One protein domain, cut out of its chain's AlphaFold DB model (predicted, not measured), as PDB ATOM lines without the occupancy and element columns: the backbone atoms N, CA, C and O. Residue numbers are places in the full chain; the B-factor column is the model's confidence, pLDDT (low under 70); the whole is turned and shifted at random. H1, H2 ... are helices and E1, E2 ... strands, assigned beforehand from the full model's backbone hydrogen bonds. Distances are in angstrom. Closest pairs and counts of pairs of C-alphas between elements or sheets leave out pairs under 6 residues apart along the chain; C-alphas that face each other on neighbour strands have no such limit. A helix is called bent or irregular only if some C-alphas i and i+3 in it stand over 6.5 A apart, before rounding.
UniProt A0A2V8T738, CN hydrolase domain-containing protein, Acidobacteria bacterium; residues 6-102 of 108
ATOM      1  N   ALA A   6      24.813 -11.737  46.556       96.50
ATOM      2  CA  ALA A   6      25.598 -10.569  46.175       96.50
ATOM      3  C   ALA A   6      25.229  -9.374  47.061       96.50
ATOM      4  O   ALA A   6      24.062  -8.987  47.145       96.50
ATOM      5  N   ALA A   7      26.235  -8.789  47.708       96.44
ATOM      6  CA  ALA A   7      26.121  -7.501  48.375       96.44
ATOM      7  C   ALA A   7      26.714  -6.433  47.457       96.44
ATOM      8  O   ALA A   7      27.889  -6.507  47.095       96.44
ATOM      9  N   ILE A   8      25.896  -5.469  47.045       96.25
ATOM     10  CA  ILE A   8      26.334  -4.408  46.146       96.25
ATOM     11  C   ILE A   8      27.115  -3.362  46.942       96.25
ATOM     12  O   ILE A   8      26.575  -2.720  47.840       96.25
ATOM     13  N   GLN A   9      28.378  -3.153  46.572       95.69
ATOM     14  CA  GLN A   9      29.224  -2.084  47.099       95.69
ATOM     15  C   GLN A   9      29.527  -1.077  45.985       95.69
ATOM     16  O   GLN A   9      30.600  -1.063  45.388       95.69
ATOM     17  N   ALA A  10      28.543  -0.236  45.683       95.19
ATOM     18  CA  ALA A  10      28.651   0.830  44.697       95.19
ATOM     19  C   ALA A  10      27.844   2.042  45.163       95.19
ATOM     20  O   ALA A  10      26.835   1.879  45.844       95.19
ATOM     21  N   GLY A  11      28.253   3.254  44.785       95.06
ATOM     22  CA  GLY A  11      27.423   4.448  44.972       95.06
ATOM     23  C   GLY A  11      26.300   4.534  43.927       95.06
ATOM     24  O   GLY A  11      26.476   4.002  42.824       95.06
ATOM     25  N   PRO A  12      25.175   5.199  44.223       95.81
ATOM     26  CA  PRO A  12      24.146   5.511  43.230       95.81
ATOM     27  C   PRO A  12      24.610   6.609  42.265       95.81
ATOM     28  O   PRO A  12      25.722   7.133  42.388       95.81
ATOM     29  N   VAL A  13      23.766   6.966  41.298       97.44
ATOM     30  CA  VAL A  13      23.910   8.241  40.586       97.44
ATOM     31  C   VAL A  13      23.245   9.298  41.465       97.44
ATOM     32  O   VAL A  13      22.026   9.390  41.555       97.44
ATOM     33  N   TYR A  14      24.068  10.024  42.217       96.12
ATOM     34  CA  TYR A  14      23.612  10.809  43.361       96.12
ATOM     35  C   TYR A  14      22.539  11.846  42.999       96.12
ATOM     36  O   TYR A  14      22.776  12.706  42.152       96.12
ATOM     37  N   LEU A  15      21.385  11.788  43.677       96.12
ATOM     38  CA  LEU A  15      20.232  12.675  43.439       96.12
ATOM     39  C   LEU A  15      19.716  12.655  41.983       96.12
ATOM     40  O   LEU A  15      19.168  13.647  41.486       96.12
ATOM     41  N   ASP A  16      19.889  11.510  41.327       97.44
ATOM     42  CA  ASP A  16      19.338  11.167  40.021       97.44
ATOM     43  C   ASP A  16      18.705   9.774  40.118       97.44
ATOM     44  O   ASP A  16      19.386   8.741  40.139       97.44
ATOM     45  N   LEU A  17      17.376   9.750  40.234       96.50
ATOM     46  CA  LEU A  17      16.624   8.507  40.371       96.50
ATOM     47  C   LEU A  17      16.735   7.637  39.120       96.50
ATOM     48  O   LEU A  17      16.939   6.433  39.235       96.50
ATOM     49  N   GLU A  18      16.615   8.231  37.936       96.94
ATOM     50  CA  GLU A  18      16.625   7.497  36.670       96.94
ATOM     51  C   GLU A  18      17.998   6.865  36.424       96.94
ATOM     52  O   GLU A  18      18.097   5.657  36.180       96.94
ATOM     53  N   GLY A  19      19.065   7.651  36.591       97.94
ATOM     54  CA  GLY A  19      20.436   7.160  36.505       97.94
ATOM     55  C   GLY A  19      20.718   6.053  37.524       97.94
ATOM     56  O   GLY A  19      21.342   5.039  37.197       97.94
ATOM     57  N   SER A  20      20.213   6.199  38.750       97.38
ATOM     58  CA  SER A  20      20.393   5.193  39.799       97.38
ATOM     59  C   SER A  20      19.622   3.905  39.521       97.38
ATOM     60  O   SER A  20      20.182   2.826  39.698       97.38
ATOM     61  N   VAL A  21      18.387   3.983  39.022       96.81
ATOM     62  CA  VAL A  21      17.600   2.802  38.626       96.81
ATOM     63  C   VAL A  21      18.269   2.069  37.467       96.81
ATOM     64  O   VAL A  21      18.432   0.852  37.528       96.81
ATOM     65  N   SER A  22      18.735   2.795  36.448       97.62
ATOM     66  CA  SER A  22      19.499   2.210  35.339       97.62
ATOM     67  C   SER A  22      20.739   1.458  35.844       97.62
ATOM     68  O   SER A  22      20.983   0.301  35.486       97.62
ATOM     69  N   LYS A  23      21.476   2.068  36.781       97.75
ATOM     70  CA  LYS A  23      22.631   1.440  37.429       97.75
ATOM     71  C   LYS A  23      22.248   0.215  38.270       97.75
ATOM     72  O   LYS A  23      22.947  -0.794  38.196       97.75
ATOM     73  N   ALA A  24      21.157   0.269  39.037       96.38
ATOM     74  CA  ALA A  24      20.668  -0.868  39.819       96.38
ATOM     75  C   ALA A  24      20.358  -2.070  38.922       96.38
ATOM     76  O   ALA A  24      20.817  -3.174  39.205       96.38
ATOM     77  N   LEU A  25      19.644  -1.852  37.814       96.69
ATOM     78  CA  LEU A  25      19.315  -2.908  36.855       96.69
ATOM     79  C   LEU A  25      20.576  -3.554  36.271       96.69
ATOM     80  O   LEU A  25      20.669  -4.780  36.213       96.69
ATOM     81  N   SER A  26      21.579  -2.750  35.908       97.69
ATOM     82  CA  SER A  26      22.858  -3.278  35.423       97.69
ATOM     83  C   SER A  26      23.576  -4.137  36.470       97.69
ATOM     84  O   SER A  26      24.092  -5.201  36.132       97.69
ATOM     85  N   LEU A  27      23.595  -3.708  37.735       97.12
ATOM     86  CA  LEU A  27      24.243  -4.440  38.830       97.12
ATOM     87  C   LEU A  27      23.491  -5.729  39.195       97.12
ATOM     88  O   LEU A  27      24.111  -6.748  39.495       97.12
ATOM     89  N   ILE A  28      22.156  -5.710  39.133       95.88
ATOM     90  CA  ILE A  28      21.318  -6.904  39.306       95.88
ATOM     91  C   ILE A  28      21.636  -7.930  38.215       95.88
ATOM     92  O   ILE A  28      21.851  -9.102  38.528       95.88
ATOM     93  N   ASN A  29      21.717  -7.491  36.955       95.75
ATOM     94  CA  ASN A  29      22.055  -8.355  35.823       95.75
ATOM     95  C   ASN A  29      23.459  -8.961  35.968       95.75
ATOM     96  O   ASN A  29      23.648 -10.158  35.746       95.75
ATOM     97  N   GLU A  30      24.439  -8.163  36.394       96.75
ATOM     98  CA  GLU A  30      25.796  -8.644  36.662       96.75
ATOM     99  C   GLU A  30      25.799  -9.708  37.770       96.75
ATOM    100  O   GLU A  30      26.294 -10.819  37.566       96.75
ATOM    101  N   ALA A  31      25.172  -9.431  38.916       96.19
ATOM    102  CA  ALA A  31      25.080 -10.382  40.022       96.19
ATOM    103  C   ALA A  31      24.363 -11.685  39.619       96.19
ATOM    104  O   ALA A  31      24.797 -12.782  39.998       96.19
ATOM    105  N   ALA A  32      23.298 -11.583  38.819       94.88
ATOM    106  CA  ALA A  32      22.591 -12.729  38.258       94.88
ATOM    107  C   ALA A  32      23.505 -13.580  37.367       94.88
ATOM    108  O   ALA A  32      23.522 -14.805  37.508       94.88
ATOM    109  N   SER A  33      24.316 -12.944  36.509       95.62
ATOM    110  CA  SER A  33      25.270 -13.631  35.625       95.62
ATOM    111  C   SER A  33      26.337 -14.418  36.397       95.62
ATOM    112  O   SER A  33      26.771 -15.484  35.964       95.62
ATOM    113  N   LEU A  34      26.686 -13.957  37.604       96.00
ATOM    114  CA  LEU A  34      27.593 -14.644  38.528       96.00
ATOM    115  C   LEU A  34      26.898 -15.752  39.345       96.00
ATOM    116  O   LEU A  34      27.535 -16.431  40.160       96.00
ATOM    117  N   GLY A  35      25.599 -15.966  39.129       94.69
ATOM    118  CA  GLY A  35      24.795 -17.011  39.752       94.69
ATOM    119  C   GLY A  35      24.233 -16.646  41.124       94.69
ATOM    120  O   GLY A  35      23.884 -17.556  41.881       94.69
ATOM    121  N   ALA A  36      24.170 -15.356  41.478       96.12
ATOM    122  CA  ALA A  36      23.503 -14.925  42.704       96.12
ATOM    123  C   ALA A  36      22.014 -15.320  42.695       96.12
ATOM    124  O   ALA A  36      21.401 -15.515  41.645       96.12
ATOM    125  N   LYS A  37      21.445 -15.484  43.892       93.88
ATOM    126  CA  LYS A  37      20.021 -15.764  44.150       93.88
ATOM    127  C   LYS A  37      19.357 -14.718  45.048       93.88
ATOM    128  O   LYS A  37      18.133 -14.643  45.110       93.88
ATOM    129  N   LEU A  38      20.169 -13.888  45.693       93.56
ATOM    130  CA  LEU A  38      19.765 -12.725  46.473       93.56
ATOM    131  C   LEU A  38      20.747 -11.594  46.165       93.56
ATOM    132  O   LEU A  38      21.960 -11.818  46.195       93.56
ATOM    133  N   VAL A  39      20.214 -10.409  45.880       95.25
ATOM    134  CA  VAL A  39      20.988  -9.178  45.689       95.25
ATOM    135  C   VAL A  39      20.501  -8.154  46.704       95.25
ATOM    136  O   VAL A  39      19.296  -7.915  46.819       95.25
ATOM    137  N   VAL A  40      21.431  -7.575  47.459       95.25
ATOM    138  CA  VAL A  40      21.129  -6.544  48.457       95.25
ATOM    139  C   VAL A  40      21.876  -5.259  48.138       95.25
ATOM    140  O   VAL A  40      23.064  -5.290  47.802       95.25
ATOM    141  N   PHE A  41      21.169  -4.140  48.251       95.56
ATOM    142  CA  PHE A  41      21.732  -2.804  48.083       95.56
ATOM    143  C   PHE A  41      21.993  -2.137  49.441       95.56
ATOM    144  O   PHE A  41      21.365  -2.510  50.438       95.56
ATOM    145  N   PRO A  42      22.904  -1.148  49.494       93.00
ATOM    146  CA  PRO A  42      23.113  -0.324  50.679       93.00
ATOM    147  C   PRO A  42      21.850   0.424  51.134       93.00
ATOM    148  O   PRO A  42      20.839   0.506  50.435       93.00
ATOM    149  N   GLU A  43      21.928   1.010  52.324       91.50
ATOM    150  CA  GLU A  43      20.858   1.831  52.879       91.50
ATOM    151  C   GLU A  43      20.577   3.080  52.027       91.50
ATOM    152  O   GLU A  43      21.497   3.781  51.606       91.50
ATOM    153  N   THR A  44      19.288   3.385  51.808       90.88
ATOM    154  CA  THR A  44      18.797   4.586  51.092       90.88
ATOM    155  C   THR A  44      19.477   4.812  49.739       90.88
ATOM    156  O   THR A  44      19.785   5.935  49.345       90.88
ATOM    157  N   TRP A  45      19.751   3.726  49.021       94.62
ATOM    158  CA  TRP A  45      20.561   3.781  47.815       94.62
ATOM    159  C   TRP A  45      19.856   4.513  46.665       94.62
ATOM    160  O   TRP A  45      20.516   5.231  45.923       94.62
ATOM    161  N   LEU A  46      18.523   4.419  46.552       95.19
ATOM    162  CA  LEU A  46      17.739   5.217  45.600       95.19
ATOM    163  C   LEU A  46      17.121   6.470  46.255       95.19
ATOM    164  O   LEU A  46      16.357   6.318  47.216       95.19
ATOM    165  N   PRO A  47      17.370   7.690  45.732       94.06
ATOM    166  CA  PRO A  47      18.390   8.072  44.733       94.06
ATOM    167  C   PRO A  47      19.781   8.324  45.359       94.06
ATOM    168  O   PRO A  47      20.708   8.790  44.694       94.06
ATOM    169  N   GLY A  48      19.909   8.101  46.665       94.44
ATOM    170  CA  GLY A  48      21.136   8.244  47.429       94.44
ATOM    171  C   GLY A  48      20.874   8.756  48.835       94.44
ATOM    172  O   GLY A  48      19.944   9.530  49.070       94.44
ATOM    173  N   TYR A  49      21.721   8.312  49.762       93.75
ATOM    174  CA  TYR A  49      21.676   8.739  51.153       93.75
ATOM    175  C   TYR A  49      21.920  10.253  51.243       93.75
ATOM    176  O   TYR A  49      22.847  10.742  50.591       93.75
ATOM    177  N   PRO A  50      21.145  11.005  52.043       93.69
ATOM    178  CA  PRO A  50      21.294  12.449  52.187       93.69
ATOM    179  C   PRO A  50      22.550  12.838  52.988       93.69
ATOM    180  O   PRO A  50      22.470  13.398  54.078       93.69
ATOM    181  N   ALA A  51      23.734  12.582  52.426       92.56
ATOM    182  CA  ALA A  51      25.026  12.744  53.096       92.56
ATOM    183  C   ALA A  51      25.325  14.189  53.529       92.56
ATOM    184  O   ALA A  51      26.167  14.412  54.397       92.56
ATOM    185  N   TRP A  52      24.635  15.185  52.955       92.12
ATOM    186  CA  TRP A  52      24.763  16.574  53.404       92.12
ATOM    187  C   TRP A  52      24.330  16.752  54.860       92.12
ATOM    188  O   TRP A  52      24.866  17.635  55.516       92.12
ATOM    189  N   LEU A  53      23.422  15.914  55.378       92.69
ATOM    190  CA  LEU A  53      22.984  15.974  56.776       92.69
ATOM    191  C   LEU A  53      24.132  15.735  57.761       92.69
ATOM    192  O   LEU A  53      24.142  16.337  58.830       92.69
ATOM    193  N   ASP A  54      25.101  14.903  57.382       92.25
ATOM    194  CA  ASP A  54      26.237  14.547  58.234       92.25
ATOM    195  C   ASP A  54      27.470  15.416  57.957       92.25
ATOM    196  O   ASP A  54      28.287  15.661  58.843       92.25
ATOM    197  N   CYS A  55      27.620  15.880  56.715       91.06
ATOM    198  CA  CYS A  55      28.836  16.549  56.254       91.06
ATOM    199  C   CYS A  55      28.760  18.082  56.292       91.06
ATOM    200  O   CYS A  55      29.794  18.741  56.169       91.06
ATOM    201  N   CYS A  56      27.568  18.672  56.407       91.31
ATOM    202  CA  CYS A  56      27.380  20.120  56.333       91.31
ATOM    203  C   CYS A  56      26.809  20.668  57.650       91.31
ATOM    204  O   CYS A  56      25.747  20.249  58.093       91.31
ATOM    205  N   GLY A  57      27.481  21.651  58.262       90.38
ATOM    206  CA  GLY A  57      27.040  22.246  59.535       90.38
ATOM    207  C   GLY A  57      25.790  23.130  59.425       90.38
ATOM    208  O   GLY A  57      25.029  23.252  60.381       90.38
ATOM    209  N   ASP A  58      25.538  23.697  58.245       91.31
ATOM    210  CA  ASP A  58      24.474  24.687  58.020       91.31
ATOM    211  C   ASP A  58      23.098  24.068  57.700       91.31
ATOM    212  O   ASP A  58      22.135  24.769  57.380       91.31
ATOM    213  N   VAL A  59      22.966  22.739  57.769       90.38
ATOM    214  CA  VAL A  59      21.740  22.025  57.354       90.38
ATOM    215  C   VAL A  59      20.529  22.297  58.240       90.38
ATOM    216  O   VAL A  59      19.404  22.112  57.789       90.38
ATOM    217  N   ALA A  60      20.746  22.757  59.473       88.81
ATOM    218  CA  ALA A  60      19.690  23.058  60.439       88.81
ATOM    219  C   ALA A  60      19.372  24.562  60.554       88.81
ATOM    220  O   ALA A  60      18.603  24.964  61.429       88.81
ATOM    221  N   LEU A  61      19.959  25.405  59.698       93.75
ATOM    222  CA  LEU A  61      19.664  26.835  59.695       93.75
ATOM    223  C   LEU A  61      18.226  27.099  59.233       93.75
ATOM    224  O   LEU A  61      17.753  26.551  58.233       93.75
ATOM    225  N   TRP A  62      17.538  27.982  59.960       92.06
ATOM    226  CA  TRP A  62      16.189  28.414  59.612       92.06
ATOM    227  C   TRP A  62      16.172  29.102  58.244       92.06
ATOM    228  O   TRP A  62      17.007  29.959  57.965       92.06
ATOM    229  N   ASP A  63      15.196  28.733  57.414       93.19
ATOM    230  CA  ASP A  63      14.937  29.335  56.100       93.19
ATOM    231  C   ASP A  63      16.141  29.337  55.130       93.19
ATOM    232  O   ASP A  63      16.210  30.132  54.195       93.19
ATOM    233  N   HIS A  64      17.092  28.417  55.315       94.38
ATOM    234  CA  HIS A  64      18.334  28.386  54.547       94.38
ATOM    235  C   HIS A  64      18.135  27.869  53.113       94.38
ATOM    236  O   HIS A  64      17.875  26.686  52.879       94.38
ATOM    237  N   GLU A  65      18.292  28.759  52.131       95.12
ATOM    238  CA  GLU A  65      18.048  28.468  50.710       95.12
ATOM    239  C   GLU A  65      18.842  27.276  50.138       95.12
ATOM    240  O   GLU A  65      18.233  26.414  49.499       95.12
ATOM    241  N   PRO A  66      20.168  27.148  50.356       93.75
ATOM    242  CA  PRO A  66      20.917  25.973  49.908       93.75
ATOM    243  C   PRO A  66      20.345  24.656  50.446       93.75
ATOM    244  O   PRO A  66      20.214  23.690  49.692       93.75
ATOM    245  N   THR A  67      19.939  24.637  51.721       94.12
ATOM    246  CA  THR A  67      19.302  23.473  52.348       94.12
ATOM    247  C   THR A  67      17.977  23.155  51.653       94.12
ATOM    248  O   THR A  67      17.778  22.031  51.194       94.12
ATOM    249  N   LYS A  68      17.089  24.140  51.469       94.81
ATOM    250  CA  LYS A  68      15.810  23.917  50.772       94.81
ATOM    251  C   LYS A  68      15.996  23.333  49.372       94.81
ATOM    252  O   LYS A  68      15.263  22.424  48.998       94.81
ATOM    253  N   LYS A  69      16.989  23.814  48.616       95.19
ATOM    254  CA  LYS A  69      17.279  23.328  47.257       95.19
ATOM    255  C   LYS A  69      17.679  21.855  47.234       95.19
ATOM    256  O   LYS A  69      17.179  21.112  46.394       95.19
ATOM    257  N   VAL A  70      18.547  21.414  48.147       94.69
ATOM    258  CA  VAL A  70      18.962  20.002  48.183       94.69
ATOM    259  C   VAL A  70      17.830  19.086  48.662       94.69
ATOM    260  O   VAL A  70      17.633  18.014  48.090       94.69
ATOM    261  N   PHE A  71      17.011  19.532  49.619       94.62
ATOM    262  CA  PHE A  71      15.808  18.801  50.033       94.62
ATOM    263  C   PHE A  71      14.764  18.711  48.913       94.62
ATOM    264  O   PHE A  71      14.208  17.637  48.688       94.62
ATOM    265  N   ALA A  72      14.531  19.798  48.172       95.69
ATOM    266  CA  ALA A  72      13.649  19.791  47.007       95.69
ATOM    267  C   ALA A  72      14.145  18.796  45.948       95.69
ATOM    268  O   ALA A  72      13.376  17.960  45.479       95.69
ATOM    269  N   ARG A  73      15.453  18.795  45.657       96.44
ATOM    270  CA  ARG A  73      16.051  17.848  44.709       96.44
ATOM    271  C   ARG A  73      15.913  16.392  45.160       96.44
ATOM    272  O   ARG A  73      15.632  15.523  44.334       96.44
ATOM    273  N   LEU A  74      16.094  16.113  46.453       96.12
ATOM    274  CA  LEU A  74      15.853  14.784  47.019       96.12
ATOM    275  C   LEU A  74      14.390  14.367  46.844       96.12
ATOM    276  O   LEU A  74      14.124  13.256  46.394       96.12
ATOM    277  N   MET A  75      13.447  15.258  47.155       95.69
ATOM    278  CA  MET A  75      12.012  15.002  47.014       95.69
ATOM    279  C   MET A  75      11.629  14.714  45.555       95.69
ATOM    280  O   MET A  75      10.920  13.748  45.274       95.69
ATOM    281  N   GLU A  76      12.157  15.487  44.605       96.50
ATOM    282  CA  GLU A  76      11.973  15.280  43.160       96.50
ATOM    283  C   GLU A  76      12.469  13.907  42.678       96.50
ATOM    284  O   GLU A  76      11.888  13.339  41.754       96.50
ATOM    285  N   ASN A  77      13.490  13.347  43.332       96.81
ATOM    286  CA  ASN A  77      14.098  12.058  42.985       96.81
ATOM    287  C   ASN A  77      13.708  10.917  43.940       96.81
ATOM    288  O   ASN A  77      14.241   9.815  43.840       96.81
ATOM    289  N   SER A  78      12.793  11.156  44.878       95.06
ATOM    290  CA  SER A  78      12.324  10.120  45.799       95.06
ATOM    291  C   SER A  78      11.383   9.143  45.094       95.06
ATOM    292  O   SER A  78      10.604   9.516  44.213       95.06
ATOM    293  N   VAL A  79      11.456   7.875  45.492       94.81
ATOM    294  CA  VAL A  79      10.695   6.776  44.892       94.81
ATOM    295  C   VAL A  79       9.227   6.858  45.316       94.81
ATOM    296  O   VAL A  79       8.914   7.006  46.494       94.81
ATOM    297  N   VAL A  80       8.310   6.717  44.362       94.69
ATOM    298  CA  VAL A  80       6.883   6.506  44.652       94.69
ATOM    299  C   VAL A  80       6.626   5.005  44.748       94.69
ATOM    300  O   VAL A  80       7.037   4.250  43.863       94.69
ATOM    301  N   VAL A  81       5.960   4.571  45.822       92.62
ATOM    302  CA  VAL A  81       5.636   3.161  46.075       92.62
ATOM    303  C   VAL A  81       4.129   3.007  46.323       92.62
ATOM    304  O   VAL A  81       3.619   3.636  47.249       92.62
ATOM    305  N   PRO A  82       3.420   2.139  45.576       93.25
ATOM    306  CA  PRO A  82       3.877   1.435  44.375       93.25
ATOM    307  C   PRO A  82       4.068   2.402  43.195       93.25
ATOM    308  O   PRO A  82       3.458   3.466  43.140       93.25
ATOM    309  N   GLY A  83       4.903   2.024  42.233       94.19
ATOM    310  CA  GLY A  83       5.116   2.830  41.035       94.19
ATOM    311  C   GLY A  83       6.100   2.219  40.034       94.19
ATOM    312  O   GLY A  83       6.618   1.120  40.269       94.19
ATOM    313  N   PRO A  84       6.417   2.947  38.947       95.12
ATOM    314  CA  PRO A  84       7.229   2.440  37.839       95.12
ATOM    315  C   PRO A  84       8.580   1.865  38.275       95.12
ATOM    316  O   PRO A  84       8.976   0.797  37.824       95.12
ATOM    317  N   VAL A  85       9.261   2.516  39.225       94.75
ATOM    318  CA  VAL A  85      10.543   2.032  39.764       94.75
ATOM    319  C   VAL A  85      10.386   0.663  40.428       94.75
ATOM    320  O   VAL A  85      11.136  -0.263  40.125       94.75
ATOM    321  N   THR A  86       9.379   0.499  41.292       93.62
ATOM    322  CA  THR A  86       9.126  -0.791  41.956       93.62
ATOM    323  C   THR A  86       8.703  -1.882  40.972       93.62
ATOM    324  O   THR A  86       9.051  -3.046  41.161       93.62
ATOM    325  N   GLU A  87       8.009  -1.522  39.888       95.00
ATOM    326  CA  GLU A  87       7.640  -2.452  38.818       95.00
ATOM    327  C   GLU A  87       8.860  -2.907  38.012       95.00
ATOM    328  O   GLU A  87       9.007  -4.106  37.768       95.00
ATOM    329  N   MET A  88       9.759  -1.982  37.661       95.00
ATOM    330  CA  MET A  88      11.010  -2.266  36.948       95.00
ATOM    331  C   MET A  88      11.932  -3.175  37.764       95.00
ATOM    332  O   MET A  88      12.382  -4.209  37.267       95.00
ATOM    333  N   LEU A  89      12.164  -2.844  39.039       93.50
ATOM    334  CA  LEU A  89      12.979  -3.667  39.938       93.50
ATOM    335  C   LEU A  89      12.335  -5.040  40.177       93.50
ATOM    336  O   LEU A  89      13.014  -6.067  40.148       93.50
ATOM    337  N   GLY A  90      11.009  -5.080  40.346       93.38
ATOM    338  CA  GLY A  90      10.258  -6.325  40.478       93.38
ATOM    339  C   GLY A  90      10.320  -7.198  39.219       93.38
ATOM    340  O   GLY A  90      10.387  -8.423  39.327       93.38
ATOM    341  N   ALA A  91      10.322  -6.597  38.027       94.12
ATOM    342  CA  ALA A  91      10.488  -7.313  36.766       94.12
ATOM    343  C   ALA A  91      11.889  -7.929  36.647       94.12
ATOM    344  O   ALA A  91      11.986  -9.128  36.385       94.12
ATOM    345  N   ALA A  92      12.943  -7.163  36.944       92.12
ATOM    346  CA  ALA A  92      14.320  -7.659  36.938       92.12
ATOM    347  C   ALA A  92      14.533  -8.799  37.950       92.12
ATOM    348  O   ALA A  92      15.154  -9.817  37.641       92.12
ATOM    349  N   ALA A  93      13.955  -8.683  39.149       90.88
ATOM    350  CA  ALA A  93      14.003  -9.749  40.146       90.88
ATOM    351  C   ALA A  93      13.322 -11.039  39.649       90.88
ATOM    352  O   ALA A  93      13.861 -12.136  39.824       90.88
ATOM    353  N   ARG A  94      12.161 -10.927  38.983       91.00
ATOM    354  CA  ARG A  94      11.445 -12.078  38.404       91.00
ATOM    355  C   ARG A  94      12.218 -12.739  37.266       91.00
ATOM    356  O   ARG A  94      12.286 -13.966  37.241       91.00
ATOM    357  N   GLU A  95      12.795 -11.948  36.363       89.56
ATOM    358  CA  GLU A  95      13.571 -12.436  35.215       89.56
ATOM    359  C   GLU A  95      14.702 -13.371  35.663       89.56
ATOM    360  O   GLU A  95      14.837 -14.490  35.167       89.56
ATOM    361  N   HIS A  96      15.439 -12.965  36.698       84.31
ATOM    362  CA  HIS A  96      16.601 -13.705  37.196       84.31
ATOM    363  C   HIS A  96      16.282 -14.703  38.318       84.31
ATOM    364  O   HIS A  96      17.178 -15.392  38.817       84.31
ATOM    365  N   ARG A  97      15.003 -14.812  38.716       80.38
ATOM    366  CA  ARG A  97      14.540 -15.587  39.886       80.38
ATOM    367  C   ARG A  97      15.327 -15.222  41.152       80.38
ATOM    368  O   ARG A  97      15.813 -16.100  41.870       80.38
ATOM    369  N   LEU A  98      15.482 -13.920  41.376       82.88
ATOM    370  CA  LEU A  98      16.181 -13.323  42.508       82.88
ATOM    371  C   LEU A  98      15.189 -12.798  43.543       82.88
ATOM    372  O   LEU A  98      14.091 -12.354  43.210       82.88
ATOM    373  N   VAL A  99      15.627 -12.764  44.798       72.06
ATOM    374  CA  VAL A  99      15.045 -11.880  45.812       72.06
ATOM    375  C   VAL A  99      15.884 -10.600  45.844       72.06
ATOM    376  O   VAL A  99      17.112 -10.674  45.889       72.06
ATOM    377  N   GLY A 100      15.235  -9.438  45.783       64.25
ATOM    378  CA  GLY A 100      15.879  -8.131  45.915       64.25
ATOM    379  C   GLY A 100      15.499  -7.483  47.241       64.25
ATOM    380  O   GLY A 100      14.320  -7.472  47.595       64.25
ATOM    381  N   ALA A 101      16.479  -6.950  47.970       61.38
ATOM    382  CA  ALA A 101      16.232  -6.067  49.105       61.38
ATOM    383  C   ALA A 101      16.920  -4.730  48.846       61.38
ATOM    384  O   ALA A 101      18.149  -4.634  48.829       61.38
ATOM    385  N   GLU A 102      16.104  -3.707  48.629       64.69
ATOM    386  CA  GLU A 102      16.559  -2.352  48.381       64.69
ATOM    387  C   GLU A 102      15.837  -1.406  49.336       64.69
ATOM    388  O   GLU A 102      14.639  -1.548  49.592       64.69
TER     389      GLU A 102
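What this domain is: This is residues 6 to 102 of the 108 residues of the protein "CN hydrolase domain-containing protein" of Acidobacteria bacterium (UniProt A0A2V8T738). Two helices, H1 and H5, run side by side and cover a small parallel sheet of two strands, H1 packing on E1 and H5 on E2. From this body the chain loops out through H2 and H3 and returns along H4, making a looser far end where residues 60 to 65 stick out. The printed part has 97 residues with five named helices and two named strands, in the order H1 E1 H2 H3 H4 H5 E2, mostly helix. It is only just loose, close to compact, with a radius of gyration of the C-alphas of 15.5 A, and only just elongated, spanning 49 by 25 by 17 A.

How they stand to each other: E1, residues 38 to 40, and E2, residues 99 to 101, are parallel neighbours at 12 degrees, with N 39 and O 99 3.1 A apart, within hydrogen-bond range. Residues 6 to 7 pair with residues 39 to 40 of E1, parallel. H1, residues 17 to 33, touches H5, residues 84 to 95, at a shallow tilt of 7 degrees, the same way; their closest C-alphas, Leu 25 and Ala 92, are 6.9 A apart. The closest C-alphas of H1 and E1, Ile 28 and Val 39, are 6.8 A apart; those of H5 and E2, Ala 93 and Val 99, 6.1 A. H3, residues 57 to 60, is irregular, with C-alphas 57 and 60 7.4 A apart. It is close but not clearly touching to H2, residues 52 to 55, with the C-alphas of Leu 53 and Val 59 closest at 6.2 A, and to H4, residues 65 to 76, with those of Val 59 and Thr 67 closest at 5.8 A. H4 is apart from H1 and H5. E1, H2 to H5 and E2 form a strand-helix-strand unit, two parallel neighbour strands with helices between. In H1, H4 and H5 every O i to N i+4 pair is within hydrogen-bond range; H2 and H3 are too short for such a pair.

Where its parts are: H1 is 24.2 A long from C-alpha 17 at (16.624, 8.507, 40.371). H4 and H5 are each 16.4 A long. E2 ends with C-alpha 101 at (16.232, -6.067, 49.105).

The domain as a whole: The farthest C-alphas, Gly 35 and Trp 62, are 50.3 A apart. The printed part has no cut. The link from E1 to H2, 11 residues, is long. Residues 100 to 102 have pLDDT under 70.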